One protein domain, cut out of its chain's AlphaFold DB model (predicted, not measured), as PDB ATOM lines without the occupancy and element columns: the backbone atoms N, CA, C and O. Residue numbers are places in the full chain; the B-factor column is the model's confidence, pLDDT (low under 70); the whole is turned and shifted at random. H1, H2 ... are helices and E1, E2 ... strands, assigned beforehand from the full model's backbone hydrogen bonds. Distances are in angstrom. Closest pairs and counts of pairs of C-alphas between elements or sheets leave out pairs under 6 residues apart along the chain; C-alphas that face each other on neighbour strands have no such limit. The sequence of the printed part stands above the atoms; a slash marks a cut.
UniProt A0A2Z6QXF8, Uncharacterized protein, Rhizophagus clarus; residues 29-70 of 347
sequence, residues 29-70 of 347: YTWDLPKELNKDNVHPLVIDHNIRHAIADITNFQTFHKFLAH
ATOM      1  N   TYR A  29     192.763 129.348 190.221       68.94
ATOM      2  CA  TYR A  29     192.433 130.724 189.883       68.94
ATOM      3  C   TYR A  29     191.116 130.734 189.128       68.94
ATOM      4  O   TYR A  29     190.916 129.947 188.206       68.94
ATOM      5  N   THR A  30     190.228 131.640 189.500       67.94
ATOM      6  CA  THR A  30     188.958 131.843 188.820       67.94
ATOM      7  C   THR A  30     188.952 133.211 188.152       67.94
ATOM      8  O   THR A  30     189.518 134.174 188.670       67.94
ATOM      9  N   TRP A  31     188.357 133.296 186.964       69.19
ATOM     10  CA  TRP A  31     188.139 134.561 186.275       69.19
ATOM     11  C   TRP A  31     186.694 135.015 186.468       69.19
ATOM     12  O   TRP A  31     185.760 134.357 185.998       69.19
ATOM     13  N   ASP A  32     186.520 136.180 187.089       69.75
ATOM     14  CA  ASP A  32     185.219 136.833 187.212       69.75
ATOM     15  C   ASP A  32     184.806 137.417 185.856       69.75
ATOM     16  O   ASP A  32     185.284 138.464 185.406       69.75
ATOM     17  N   LEU A  33     183.950 136.684 185.145       65.06
ATOM     18  CA  LEU A  33     183.440 137.103 183.844       65.06
ATOM     19  C   LEU A  33     182.497 138.312 183.993       65.06
ATOM     20  O   LEU A  33     181.687 138.349 184.923       65.06
ATOM     21  N   PRO A  34     182.532 139.288 183.062       69.81
ATOM     22  CA  PRO A  34     181.519 140.336 182.995       69.81
ATOM     23  C   PRO A  34     180.111 139.731 182.938       69.81
ATOM     24  O   PRO A  34     179.897 138.742 182.237       69.81
ATOM     25  N   LYS A  35     179.135 140.354 183.615       69.06
ATOM     26  CA  LYS A  35     177.741 139.863 183.708       69.06
ATOM     27  C   LYS A  35     177.105 139.543 182.347       69.06
ATOM     28  O   LYS A  35     176.282 138.648 182.236       69.06
ATOM     29  N   GLU A  36     177.519 140.245 181.296       70.62
ATOM     30  CA  GLU A  36     177.073 140.042 179.910       70.62
ATOM     31  C   GLU A  36     177.448 138.664 179.335       70.62
ATOM     32  O   GLU A  36     176.730 138.130 178.488       70.62
ATOM     33  N   LEU A  37     178.574 138.103 179.794       64.38
ATOM     34  CA  LEU A  37     179.126 136.804 179.400       64.38
ATOM     35  C   LEU A  37     178.808 135.696 180.415       64.38
ATOM     36  O   LEU A  37     178.999 134.527 180.099       64.38
ATOM     37  N   ASN A  38     178.308 136.057 181.601       66.62
ATOM     38  CA  ASN A  38     177.855 135.130 182.634       66.62
ATOM     39  C   ASN A  38     176.368 135.355 182.953       66.62
ATOM     40  O   ASN A  38     176.004 135.732 184.067       66.62
ATOM     41  N   LYS A  39     175.508 135.178 181.940       63.75
ATOM     42  CA  LYS A  39     174.058 135.429 182.055       63.75
ATOM     43  C   LYS A  39     173.367 134.511 183.065       63.75
ATOM     44  O   LYS A  39     172.381 134.919 183.666       63.75
ATOM     45  N   ASP A  40     173.930 133.327 183.273       68.62
ATOM     46  CA  ASP A  40     173.332 132.266 184.082       68.62
ATOM     47  C   ASP A  40     173.999 132.125 185.467       68.62
ATOM     48  O   ASP A  40     173.691 131.189 186.198       68.62
ATOM     49  N   ASN A  41     174.921 133.033 185.844       60.97
ATOM     50  CA  ASN A  41     175.751 132.928 187.060       60.97
ATOM     51  C   ASN A  41     176.434 131.554 187.221       60.97
ATOM     52  O   ASN A  41     176.731 131.110 188.333       60.97
ATOM     53  N   VAL A  42     176.697 130.871 186.107       60.41
ATOM     54  CA  VAL A  42     177.400 129.594 186.112       60.41
ATOM     55  C   VAL A  42     178.854 129.892 186.476       60.41
ATOM     56  O   VAL A  42     179.418 130.897 186.045       60.41
ATOM     57  N   HIS A  43     179.389 129.068 187.375       58.16
ATOM     58  CA  HIS A  43     180.650 129.204 188.108       58.16
ATOM     59  C   HIS A  43     181.772 129.985 187.396       58.16
ATOM     60  O   HIS A  43     181.946 129.861 186.180       58.16
ATOM     61  N   PRO A  44     182.575 130.766 188.147       63.72
ATOM     62  CA  PRO A  44     183.622 131.583 187.552       63.72
ATOM     63  C   PRO A  44     184.597 130.695 186.770       63.72
ATOM     64  O   PRO A  44     184.883 129.565 187.172       63.72
ATOM     65  N   LEU A  45     185.071 131.188 185.622       68.19
ATOM     66  CA  LEU A  45     185.853 130.380 184.688       68.19
ATOM     67  C   LEU A  45     187.147 129.940 185.377       68.19
ATOM     68  O   LEU A  45     188.006 130.774 185.674       68.19
ATOM     69  N   VAL A  46     187.274 128.642 185.647       69.12
ATOM     70  CA  VAL A  46     188.470 128.077 186.271       69.12
ATOM     71  C   VAL A  46     189.620 128.133 185.268       69.12
ATOM     72  O   VAL A  46     189.508 127.678 184.130       69.12
ATOM     73  N   ILE A  47     190.729 128.745 185.674       72.88
ATOM     74  CA  ILE A  47     191.949 128.829 184.880       72.88
ATOM     75  C   ILE A  47     192.815 127.622 185.243       72.88
ATOM     76  O   ILE A  47     193.642 127.685 186.151       72.88
ATOM     77  N   ASP A  48     192.660 126.537 184.485       71.62
ATOM     78  CA  ASP A  48     193.412 125.281 184.670       71.62
ATOM     79  C   ASP A  48     194.864 125.342 184.153       71.62
ATOM     80  O   ASP A  48     195.537 124.327 183.988       71.62
ATOM     81  N   HIS A  49     195.357 126.537 183.827       70.88
ATOM     82  CA  HIS A  49     196.691 126.770 183.279       70.88
ATOM     83  C   HIS A  49     197.438 127.797 184.130       70.88
ATOM     84  O   HIS A  49     196.851 128.553 184.899       70.88
ATOM     85  N   ASN A  50     198.759 127.868 183.966       81.75
ATOM     86  CA  ASN A  50     199.572 128.866 184.653       81.75
ATOM     87  C   ASN A  50     199.011 130.285 184.421       81.75
ATOM     88  O   ASN A  50     198.937 130.756 183.283       81.75
ATOM     89  N   ILE A  51     198.676 130.978 185.514       80.62
ATOM     90  CA  ILE A  51     198.021 132.293 185.493       80.62
ATOM     91  C   ILE A  51     198.779 133.328 184.649       80.62
ATOM     92  O   ILE A  51     198.170 134.138 183.954       80.62
ATOM     93  N   ARG A  52     200.119 133.272 184.633       79.19
ATOM     94  CA  ARG A  52     200.952 134.176 183.829       79.19
ATOM     95  C   ARG A  52     200.735 133.952 182.336       79.19
ATOM     96  O   ARG A  52     200.640 134.925 181.591       79.19
ATOM     97  N   HIS A  53     200.663 132.694 181.906       80.75
ATOM     98  CA  HIS A  53     200.417 132.347 180.507       80.75
ATOM     99  C   HIS A  53     198.990 132.720 180.096       80.75
ATOM    100  O   HIS A  53     198.820 133.381 179.075       80.75
ATOM    101  N   ALA A  54     197.997 132.439 180.945       80.94
ATOM    102  CA  ALA A  54     196.610 132.833 180.696       80.94
ATOM    103  C   ALA A  54     196.456 134.360 180.524       80.94
ATOM    104  O   ALA A  54     195.864 134.828 179.550       80.94
ATOM    105  N   ILE A  55     197.051 135.160 181.419       82.62
ATOM    106  CA  ILE A  55     197.029 136.630 181.319       82.62
ATOM    107  C   ILE A  55     197.761 137.119 180.059       82.62
ATOM    108  O   ILE A  55     197.303 138.063 179.400       82.62
ATOM    109  N   ALA A  56     198.891 136.499 179.704       81.88
ATOM    110  CA  ALA A  56     199.634 136.840 178.495       81.88
ATOM    111  C   ALA A  56     198.802 136.582 177.229       81.88
ATOM    112  O   ALA A  56     198.737 137.450 176.356       81.88
ATOM    113  N   ASP A  57     198.100 135.451 177.157       80.81
ATOM    114  CA  ASP A  57     197.231 135.106 176.031       80.81
ATOM    115  C   ASP A  57     196.052 136.070 175.902       80.81
ATOM    116  O   ASP A  57     195.798 136.602 174.820       80.81
ATOM    117  N   ILE A  58     195.384 136.406 177.008       83.06
ATOM    118  CA  ILE A  58     194.303 137.404 177.009       83.06
ATOM    119  C   ILE A  58     194.820 138.758 176.510       83.06
ATOM    120  O   ILE A  58     194.200 139.400 175.656       83.06
ATOM    121  N   THR A  59     195.993 139.180 176.983       84.81
ATOM    122  CA  THR A  59     196.633 140.429 176.545       84.81
ATOM    123  C   THR A  59     196.978 140.394 175.051       84.81
ATOM    124  O   THR A  59     196.768 141.388 174.340       84.81
ATOM    125  N   ASN A  60     197.462 139.253 174.551       82.44
ATOM    126  CA  ASN A  60     197.712 139.013 173.132       82.44
ATOM    127  C   ASN A  60     196.431 139.155 172.310       82.44
ATOM    128  O   ASN A  60     196.416 139.917 171.340       82.44
ATOM    129  N   PHE A  61     195.344 138.495 172.717       84.25
ATOM    130  CA  PHE A  61     194.057 138.561 172.026       84.25
ATOM    131  C   PHE A  61     193.490 139.979 171.997       84.25
ATOM    132  O   PHE A  61     193.089 140.456 170.936       84.25
ATOM    133  N   GLN A  62     193.523 140.701 173.119       87.25
ATOM    134  CA  GLN A  62     193.084 142.099 173.167       87.25
ATOM    135  C   GLN A  62     193.917 142.990 172.239       87.25
ATOM    136  O   GLN A  62     193.383 143.857 171.542       87.25
ATOM    137  N   THR A  63     195.234 142.791 172.218       87.06
ATOM    138  CA  THR A  63     196.147 143.555 171.361       87.06
ATOM    139  C   THR A  63     195.905 143.252 169.885       87.06
ATOM    140  O   THR A  63     195.837 144.176 169.069       87.06
ATOM    141  N   PHE A  64     195.720 141.978 169.546       87.56
ATOM    142  CA  PHE A  64     195.401 141.522 168.200       87.56
ATOM    143  C   PHE A  64     194.050 142.062 167.721       87.56
ATOM    144  O   PHE A  64     193.953 142.610 166.623       87.56
ATOM    145  N   HIS A  65     193.028 142.016 168.576       87.75
ATOM    146  CA  HIS A  65     191.715 142.581 168.285       87.75
ATOM    147  C   HIS A  65     191.798 144.094 168.029       87.75
ATOM    148  O   HIS A  65     191.298 144.579 167.014       87.75
ATOM    149  N   LYS A  66     192.507 144.843 168.887       88.38
ATOM    150  CA  LYS A  66     192.750 146.287 168.698       88.38
ATOM    151  C   LYS A  66     193.497 146.592 167.402       88.38
ATOM    152  O   LYS A  66     193.215 147.602 166.760       88.38
ATOM    153  N   PHE A  67     194.452 145.743 167.025       88.56
ATOM    154  CA  PHE A  67     195.129 145.846 165.738       88.56
ATOM    155  C   PHE A  67     194.117 145.699 164.593       88.56
ATOM    156  O   PHE A  67     193.981 146.634 163.804       88.56
ATOM    157  N   LEU A  68     193.355 144.599 164.551       90.12
ATOM    158  CA  LEU A  68     192.362 144.322 163.504       90.12
ATOM    159  C   LEU A  68     191.232 145.358 163.426       90.12
ATOM    160  O   LEU A  68     190.717 145.615 162.340       90.12
ATOM    161  N   ALA A  69     190.863 145.982 164.544       89.88
ATOM    162  CA  ALA A  69     189.845 147.031 164.593       89.88
ATOM    163  C   ALA A  69     190.266 148.334 163.884       89.88
ATOM    164  O   ALA A  69     189.446 149.226 163.664       89.88
ATOM    165  N   HIS A  70     191.540 148.486 163.518       88.94
ATOM    166  CA  HIS A  70     192.030 149.723 162.929       88.94
ATOM    167  C   HIS A  70     191.595 149.889 161.457       88.94
ATOM    168  O   HIS A  70     191.935 149.085 160.591       88.94
TER     169      HIS A  70
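This is residues 29 to 70 of the 347 residues of an uncharacterized protein of Rhizophagus clarus (UniProt A0A2Z6QXF8). The model is an open, flat V: one arm is a single helix, H1, and the other is a loose hairpin of two very short strands, E1 and E2, with a long loop. The arms meet in a corner where the strands lie near the first turns of H1, and residues 34 to 40 of the loop and residues 56 to 70 stick out from it. The printed part has 42 residues, with E1, E2 and H1 in that order; the two-strand sheet is antiparallel and the class is mixed, helices and strands. The whole is loose, with a radius of gyration of the C-alphas of 12.5 A and spans of 34 by 25 by 9 A.

E1 is residues 29 to 31, 6.8 A long, beginning at C-alpha 29 (192.433, 130.724, 189.883). E2 is residues 45 to 47, 6.3 A long. H1 is residues 51 to 68, 25.7 A long, from C-alpha 51 (198.021, 132.293, 185.493) to C-alpha 68 (192.362, 144.322, 163.504).

E1 and E2 form a hairpin, antiparallel at 140 degrees between their directions. C-alphas 30 and 46 face each other at 4.6 A. N 47 and O 29, at 2.8 A, and N 31 and O 45, at 2.9 A, are within hydrogen-bond range. The closest C-alphas of E1 and H1 are those of Tyr 29 and Ile 51, 7.3 A apart. Those of E2 and H1 are Ile 47 and Ala 54, 7.4 A apart. In H1 every O i to N i+4 pair is within hydrogen-bond range.

The two C-alphas farthest apart are those of His 43 and His 70, 34.4 A. The printed part has no cut. The link from E1 to E2 is long, 13 residues; that from E2 to H1 is tight, 3 residues. The mean pLDDT of the printed part is 75.9, and residues 29 to 35 and 37 to 46 are under 70.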